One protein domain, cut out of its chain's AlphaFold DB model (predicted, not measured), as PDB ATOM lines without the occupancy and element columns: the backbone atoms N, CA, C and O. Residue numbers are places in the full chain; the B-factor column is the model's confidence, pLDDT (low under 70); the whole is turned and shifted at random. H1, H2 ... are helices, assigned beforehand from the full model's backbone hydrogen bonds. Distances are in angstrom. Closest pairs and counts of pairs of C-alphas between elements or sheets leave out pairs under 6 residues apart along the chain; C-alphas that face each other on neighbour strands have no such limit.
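This is residues 4 to 59 of the 73 residues of the protein "Putative metal chaperone YciC" of Paenibacillus sp. P1XP2 (UniProt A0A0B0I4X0). An open, stretched-out chain has two short helices, H1 and H2, near each other at one end, and a lone helix, H3, at the other, with a long link between them and no packed core. Past a turn near Asp 37 the chain folds back through H3 into a tail, residues 50 to 59, which stands free. The printed part has 56 residues with three named helices, in the order H1, H2, H3, and no named strand. The class is all helix, though under half of the residues, 23 of 56, are in named elements. The whole is extended, with a radius of gyration of the C-alphas of 16.3 A, and flat, spanning 46 by 33 by 12 A.

H1, residues 4 to 12, is close to but not clearly touching H2, residues 16 to 19; their closest C-alphas, those of Leu 10 and Lys 17, are 6.0 A apart. H3, residues 40 to 49, is apart from H1 and from H2. In H1 and H3 every O i to N i+4 pair is within hydrogen-bond range; H2 is too short for such a pair, but its one O i to N i+3 pair is within range.

H1 begins at C-alpha 4 (-7.552, -70.199, -27.952) and is 12.7 A long from first to last C-alpha. H2 measures 5.2 A. H3 runs 14.2 A, from C-alpha 40 (-4.293, -34.961, -49.921) to C-alpha 49 (-2.758, -35.036, -35.793).

The two C-alphas farthest apart, those of Ala 4 and Asp 37, are 48.3 A apart. The link from H1 to H2 is tight, with 3 residues; that from H2 to H3 is long, with 20. Residues 34 to 42, of which 40 to 42 belong to H3, stand free. The printed part has no cut. Its mean pLDDT is 86.5, and no printed residue is under 70.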
ATOM      1  N   ALA A   4      -6.998 -69.070 -27.207       77.62
ATOM      2  CA  ALA A   4      -7.552 -70.199 -27.952       77.62
ATOM      3  C   ALA A   4      -8.424 -69.728 -29.128       77.62
ATOM      4  O   ALA A   4      -8.263 -70.203 -30.246       77.62
ATOM      5  N   GLU A   5      -9.263 -68.719 -28.895       77.00
ATOM      6  CA  GLU A   5     -10.167 -68.160 -29.901       77.00
ATOM      7  C   GLU A   5      -9.395 -67.385 -30.984       77.00
ATOM      8  O   GLU A   5      -9.691 -67.508 -32.169       77.00
ATOM      9  N   GLN A   6      -8.318 -66.681 -30.607       76.00
ATOM     10  CA  GLN A   6      -7.409 -66.043 -31.571       76.00
ATOM     11  C   GLN A   6      -6.759 -67.063 -32.516       76.00
ATOM     12  O   GLN A   6      -6.629 -66.809 -33.713       76.00
ATOM     13  N   ARG A   7      -6.348 -68.228 -31.994       78.44
ATOM     14  CA  ARG A   7      -5.721 -69.287 -32.802       78.44
ATOM     15  C   ARG A   7      -6.685 -69.880 -33.819       78.44
ATOM     16  O   ARG A   7      -6.264 -70.124 -34.946       78.44
ATOM     17  N   ASP A   8      -7.937 -70.088 -33.433       81.06
ATOM     18  CA  ASP A   8      -8.957 -70.640 -34.325       81.06
ATOM     19  C   ASP A   8      -9.298 -69.653 -35.454       81.06
ATOM     20  O   ASP A   8      -9.367 -70.050 -36.617       81.06
ATOM     21  N   ILE A   9      -9.392 -68.355 -35.142       79.12
ATOM     22  CA  ILE A   9      -9.622 -67.290 -36.133       79.12
ATOM     23  C   ILE A   9      -8.449 -67.187 -37.118       79.12
ATOM     24  O   ILE A   9      -8.648 -67.211 -38.330       79.12
ATOM     25  N   LEU A  10      -7.209 -67.149 -36.621       78.38
ATOM     26  CA  LEU A  10      -6.014 -67.074 -37.473       78.38
ATOM     27  C   LEU A  10      -5.788 -68.342 -38.315       78.38
ATOM     28  O   LEU A  10      -5.113 -68.281 -39.344       78.38
ATOM     29  N   ALA A  11      -6.310 -69.493 -37.876       81.56
ATOM     30  CA  ALA A  11      -6.289 -70.733 -38.648       81.56
ATOM     31  C   ALA A  11      -7.359 -70.751 -39.752       81.56
ATOM     32  O   ALA A  11      -7.117 -71.321 -40.816       81.56
ATOM     33  N   ALA A  12      -8.518 -70.134 -39.508       82.00
ATOM     34  CA  ALA A  12      -9.602 -70.011 -40.478       82.00
ATOM     35  C   ALA A  12      -9.326 -68.936 -41.547       82.00
ATOM     36  O   ALA A  12      -9.655 -69.143 -42.715       82.00
ATOM     37  N   GLU A  13      -8.685 -67.826 -41.170       81.38
ATOM     38  CA  GLU A  13      -8.407 -66.679 -42.043       81.38
ATOM     39  C   GLU A  13      -6.898 -66.378 -42.107       81.38
ATOM     40  O   GLU A  13      -6.394 -65.487 -41.416       81.38
ATOM     41  N   PRO A  14      -6.134 -67.101 -42.945       76.19
ATOM     42  CA  PRO A  14      -4.680 -66.949 -43.012       76.19
ATOM     43  C   PRO A  14      -4.229 -65.551 -43.467       76.19
ATOM     44  O   PRO A  14      -3.147 -65.113 -43.079       76.19
ATOM     45  N   ASP A  15      -5.055 -64.829 -44.229       78.12
ATOM     46  CA  ASP A  15      -4.772 -63.453 -44.656       78.12
ATOM     47  C   ASP A  15      -4.835 -62.461 -43.488       78.12
ATOM     48  O   ASP A  15      -4.065 -61.495 -43.448       78.12
ATOM     49  N   LEU A  16      -5.676 -62.735 -42.484       75.50
ATOM     50  CA  LEU A  16      -5.798 -61.915 -41.281       75.50
ATOM     51  C   LEU A  16      -4.485 -61.880 -40.500       75.50
ATOM     52  O   LEU A  16      -4.135 -60.861 -39.914       75.50
ATOM     53  N   LYS A  17      -3.691 -62.954 -40.581       74.38
ATOM     54  CA  LYS A  17      -2.369 -63.046 -39.954       74.38
ATOM     55  C   LYS A  17      -1.414 -61.937 -40.402       74.38
ATOM     56  O   LYS A  17      -0.552 -61.540 -39.626       74.38
ATOM     57  N   SER A  18      -1.559 -61.440 -41.632       78.00
ATOM     58  CA  SER A  18      -0.743 -60.332 -42.147       78.00
ATOM     59  C   SER A  18      -1.141 -58.969 -41.575       78.00
ATOM     60  O   SER A  18      -0.312 -58.065 -41.526       78.00
ATOM     61  N   LYS A  19      -2.393 -58.835 -41.126       75.56
ATOM     62  CA  LYS A  19      -2.982 -57.603 -40.581       75.56
ATOM     63  C   LYS A  19      -3.151 -57.648 -39.057       75.56
ATOM     64  O   LYS A  19      -3.643 -56.689 -38.474       75.56
ATOM     65  N   TRP A  20      -2.772 -58.757 -38.422       81.25
ATOM     66  CA  TRP A  20      -2.977 -58.996 -37.000       81.25
ATOM     67  C   TRP A  20      -1.908 -58.308 -36.149       81.25
ATOM     68  O   TRP A  20      -0.720 -58.622 -36.252       81.25
ATOM     69  N   ASP A  21      -2.335 -57.422 -35.255       81.00
ATOM     70  CA  ASP A  21      -1.490 -56.791 -34.249       81.00
ATOM     71  C   ASP A  21      -1.487 -57.608 -32.938       81.00
ATOM     72  O   ASP A  21      -2.548 -58.019 -32.456       81.00
ATOM     73  N   PRO A  22      -0.324 -57.845 -32.303       77.62
ATOM     74  CA  PRO A  22      -0.236 -58.643 -31.077       77.62
ATOM     75  C   PRO A  22      -0.935 -58.009 -29.863       77.62
ATOM     76  O   PRO A  22      -1.292 -58.720 -28.926       77.62
ATOM     77  N   THR A  23      -1.114 -56.690 -29.860       78.12
ATOM     78  CA  THR A  23      -1.743 -55.933 -28.769       78.12
ATOM     79  C   THR A  23      -3.208 -55.639 -29.081       78.12
ATOM     80  O   THR A  23      -4.073 -55.755 -28.211       78.12
ATOM     81  N   TRP A  24      -3.499 -55.265 -30.327       77.88
ATOM     82  CA  TRP A  24      -4.801 -54.728 -30.720       77.88
ATOM     83  C   TRP A  24      -5.667 -55.709 -31.509       77.88
ATOM     84  O   TRP A  24      -6.874 -55.468 -31.607       77.88
ATOM     85  N   GLY A  25      -5.098 -56.829 -31.962       83.19
ATOM     86  CA  GLY A  25      -5.774 -57.868 -32.734       83.19
ATOM     87  C   GLY A  25      -5.975 -57.451 -34.185       83.19
ATOM     88  O   GLY A  25      -5.064 -56.959 -34.840       83.19
ATOM     89  N   ASP A  26      -7.190 -57.616 -34.681       79.56
ATOM     90  CA  ASP A  26      -7.631 -57.248 -36.028       79.56
ATOM     91  C   ASP A  26      -8.141 -55.798 -36.142       79.56
ATOM     92  O   ASP A  26      -8.637 -55.388 -37.192       79.56
ATOM     93  N   ARG A  27      -8.045 -55.003 -35.067       82.31
ATOM     94  CA  ARG A  27      -8.554 -53.626 -35.036       82.31
ATOM     95  C   ARG A  27      -7.762 -52.722 -35.977       82.31
ATOM     96  O   ARG A  27      -6.664 -52.279 -35.648       82.31
ATOM     97  N   MET A  28      -8.369 -52.387 -37.108       83.12
ATOM     98  CA  MET A  28      -7.808 -51.491 -38.113       83.12
ATOM     99  C   MET A  28      -8.889 -50.544 -38.640       83.12
ATOM    100  O   MET A  28     -10.033 -50.943 -38.842       83.12
ATOM    101  N   ASN A  29      -8.512 -49.286 -38.877       85.31
ATOM    102  CA  ASN A  29      -9.382 -48.285 -39.485       85.31
ATOM    103  C   ASN A  29      -8.966 -48.073 -40.945       85.31
ATOM    104  O   ASN A  29      -7.838 -47.660 -41.206       85.31
ATOM    105  N   GLU A  30      -9.880 -48.306 -41.886       89.25
ATOM    106  CA  GLU A  30      -9.700 -47.976 -43.303       89.25
ATOM    107  C   GLU A  30     -10.678 -46.848 -43.675       89.25
ATOM    108  O   GLU A  30     -11.889 -46.981 -43.496       89.25
ATOM    109  N   ILE A  31     -10.158 -45.716 -44.164       90.12
ATOM    110  CA  ILE A  31     -10.953 -44.528 -44.516       90.12
ATOM    111  C   ILE A  31     -10.765 -44.229 -46.006       90.12
ATOM    112  O   ILE A  31      -9.637 -44.101 -46.478       90.12
ATOM    113  N   VAL A  32     -11.871 -44.076 -46.741       92.69
ATOM    114  CA  VAL A  32     -11.873 -43.687 -48.159       92.69
ATOM    115  C   VAL A  32     -12.500 -42.306 -48.301       92.69
ATOM    116  O   VAL A  32     -13.627 -42.076 -47.868       92.69
ATOM    117  N   LEU A  33     -11.771 -41.392 -48.937       92.00
ATOM    118  CA  LEU A  33     -12.199 -40.017 -49.177       92.00
ATOM    119  C   LEU A  33     -12.363 -39.790 -50.681       92.00
ATOM    120  O   LEU A  33     -11.452 -40.072 -51.457       92.00
ATOM    121  N   ILE A  34     -13.525 -39.279 -51.092       94.06
ATOM    122  CA  ILE A  34     -13.861 -39.020 -52.497       94.06
ATOM    123  C   ILE A  34     -14.253 -37.552 -52.635       94.06
ATOM    124  O   ILE A  34     -15.178 -37.085 -51.974       94.06
ATOM    125  N   GLY A  35     -13.562 -36.828 -53.510       93.50
ATOM    126  CA  GLY A  35     -13.809 -35.412 -53.763       93.50
ATOM    127  C   GLY A  35     -13.026 -34.904 -54.971       93.50
ATOM    128  O   GLY A  35     -12.173 -35.607 -55.511       93.50
ATOM    129  N   ILE A  36     -13.345 -33.687 -55.403       93.88
ATOM    130  CA  ILE A  36     -12.679 -32.989 -56.510       93.88
ATOM    131  C   ILE A  36     -11.743 -31.947 -55.893       93.88
ATOM    132  O   ILE A  36     -12.158 -31.253 -54.969       93.88
ATOM    133  N   ASP A  37     -10.511 -31.845 -56.401       95.56
ATOM    134  CA  ASP A  37      -9.493 -30.883 -55.933       95.56
ATOM    135  C   ASP A  37      -9.163 -31.006 -54.429       95.56
ATOM    136  O   ASP A  37      -9.018 -30.024 -53.705       95.56
ATOM    137  N   LEU A  38      -9.088 -32.246 -53.930       93.75
ATOM    138  CA  LEU A  38      -8.711 -32.508 -52.541       93.75
ATOM    139  C   LEU A  38      -7.207 -32.298 -52.331       93.75
ATOM    140  O   LEU A  38      -6.383 -32.914 -53.008       93.75
ATOM    141  N   ASP A  39      -6.858 -31.515 -51.309       95.81
ATOM    142  CA  ASP A  39      -5.491 -31.437 -50.796       95.81
ATOM    143  C   ASP A  39      -5.199 -32.665 -49.925       95.81
ATOM    144  O   ASP A  39      -5.474 -32.702 -48.721       95.81
ATOM    145  N   ARG A  40      -4.653 -33.698 -50.569       94.06
ATOM    146  CA  ARG A  40      -4.293 -34.961 -49.921       94.06
ATOM    147  C   ARG A  40      -3.356 -34.757 -48.731       94.06
ATOM    148  O   ARG A  40      -3.585 -35.361 -47.689       94.06
ATOM    149  N   GLU A  41      -2.325 -33.927 -48.866       95.62
ATOM    150  CA  GLU A  41      -1.343 -33.760 -47.795       95.62
ATOM    151  C   GLU A  41      -1.949 -33.049 -46.585       95.62
ATOM    152  O   GLU A  41      -1.640 -33.387 -45.443       95.62
ATOM    153  N   ALA A  42      -2.814 -32.056 -46.810       96.19
ATOM    154  CA  ALA A  42      -3.520 -31.401 -45.715       96.19
ATOM    155  C   ALA A  42      -4.406 -32.383 -44.951       96.19
ATOM    156  O   ALA A  42      -4.440 -32.334 -43.721       96.19
ATOM    157  N   ILE A  43      -5.081 -33.283 -45.665       94.69
ATOM    158  CA  ILE A  43      -5.931 -34.294 -45.045       94.69
ATOM    159  C   ILE A  43      -5.096 -35.311 -44.263       94.69
ATOM    160  O   ILE A  43      -5.408 -35.575 -43.105       94.69
ATOM    161  N   GLU A  44      -4.016 -35.835 -44.848       94.19
ATOM    162  CA  GLU A  44      -3.112 -36.766 -44.159       94.19
ATOM    163  C   GLU A  44      -2.548 -36.137 -42.877       94.19
ATOM    164  O   GLU A  44      -2.671 -36.728 -41.809       94.19
ATOM    165  N   ARG A  45      -2.088 -34.878 -42.925       96.25
ATOM    166  CA  ARG A  45      -1.619 -34.157 -41.728       96.25
ATOM    167  C   ARG A  45      -2.691 -34.008 -40.648       96.25
ATOM    168  O   ARG A  45      -2.371 -34.054 -39.463       96.25
ATOM    169  N   GLN A  46      -3.947 -33.779 -41.030       95.31
ATOM    170  CA  GLN A  46      -5.047 -33.672 -40.067       95.31
ATOM    171  C   GLN A  46      -5.385 -35.024 -39.437       95.31
ATOM    172  O   GLN A  46      -5.668 -35.077 -38.242       95.31
ATOM    173  N   LEU A  47      -5.331 -36.107 -40.217       94.56
ATOM    174  CA  LEU A  47      -5.538 -37.464 -39.715       94.56
ATOM    175  C   LEU A  47      -4.401 -37.882 -38.778       94.56
ATOM    176  O   LEU A  47      -4.676 -38.382 -37.689       94.56
ATOM    177  N   ASP A  48      -3.153 -37.589 -39.140       92.94
ATOM    178  CA  ASP A  48      -1.982 -37.849 -38.297       92.94
ATOM    179  C   ASP A  48      -2.055 -37.077 -36.974       92.94
ATOM    180  O   ASP A  48      -1.729 -37.615 -35.919       92.94
ATOM    181  N   ALA A  49      -2.549 -35.835 -37.001       94.81
ATOM    182  CA  ALA A  49      -2.758 -35.036 -35.793       94.81
ATOM    183  C   ALA A  49      -3.850 -35.598 -34.862       94.81
ATOM    184  O   ALA A  49      -3.900 -35.222 -33.693       94.81
ATOM    185  N   CYS A  50      -4.727 -36.478 -35.360       91.56
ATOM    186  CA  CYS A  50      -5.730 -37.171 -34.548       91.56
ATOM    187  C   CYS A  50      -5.196 -38.461 -33.903       91.56
ATOM    188  O   CYS A  50      -5.919 -39.089 -33.125       91.56
ATOM    189  N   LEU A  51      -3.972 -38.889 -34.233       91.69
ATOM    190  CA  LEU A  51      -3.371 -40.073 -33.629       91.69
ATOM    191  C   LEU A  51      -2.982 -39.792 -32.180       91.69
ATOM    192  O   LEU A  51      -2.389 -38.766 -31.855       91.69
ATOM    193  N   LEU A  52      -3.294 -40.749 -31.312       90.44
ATOM    194  CA  LEU A  52      -2.956 -40.667 -29.900       90.44
ATOM    195  C   LEU A  52      -1.465 -40.908 -29.687       90.44
ATOM    196  O   LEU A  52      -0.869 -41.836 -30.239       90.44
ATOM    197  N   THR A  53      -0.877 -40.102 -28.815       92.19
ATOM    198  CA  THR A  53       0.484 -40.304 -28.322       92.19
ATOM    199  C   THR A  53       0.562 -41.504 -27.362       92.19
ATOM    200  O   THR A  53      -0.440 -41.887 -26.744       92.19
ATOM    201  N   PRO A  54       1.748 -42.115 -27.174       90.06
ATOM    202  CA  PRO A  54       1.933 -43.211 -26.216       90.06
ATOM    203  C   PRO A  54       1.521 -42.866 -24.777       90.06
ATOM    204  O   PRO A  54       1.150 -43.752 -24.004       90.06
ATOM    205  N   GLU A  55       1.611 -41.594 -24.399       91.75
ATOM    206  CA  GLU A  55       1.185 -41.063 -23.109       91.75
ATOM    207  C   GLU A  55      -0.343 -41.009 -23.011       91.75
ATOM    208  O   GLU A  55      -0.906 -41.480 -22.022       91.75
ATOM    209  N   GLU A  56      -1.018 -40.507 -24.048       88.44
ATOM    210  CA  GLU A  56      -2.485 -40.447 -24.118       88.44
ATOM    211  C   GLU A  56      -3.122 -41.842 -24.115       88.44
ATOM    212  O   GLU A  56      -4.151 -42.055 -23.469       88.44
ATOM    213  N   MET A  57      -2.462 -42.824 -24.737       87.62
ATOM    214  CA  MET A  57      -2.880 -44.231 -24.711       87.62
ATOM    215  C   MET A  57      -2.893 -44.845 -23.303       87.62
ATOM    216  O   MET A  57      -3.578 -45.841 -23.078       87.62
ATOM    217  N   LYS A  58      -2.150 -44.275 -22.344       90.19
ATOM    218  CA  LYS A  58      -2.099 -44.745 -20.947       90.19
ATOM    219  C   LYS A  58      -3.065 -44.000 -20.026       90.19
ATOM    220  O   LYS A  58      -3.135 -44.325 -18.840       90.19
ATOM    221  N   LEU A  59      -3.761 -42.979 -20.527       89.94
ATOM    222  CA  LEU A  59      -4.711 -42.215 -19.724       89.94
ATOM    223  C   LEU A  59      -5.960 -43.042 -19.407       89.94
ATOM    224  O   LEU A  59      -6.352 -43.947 -20.138       89.94
TER     225      LEU A  59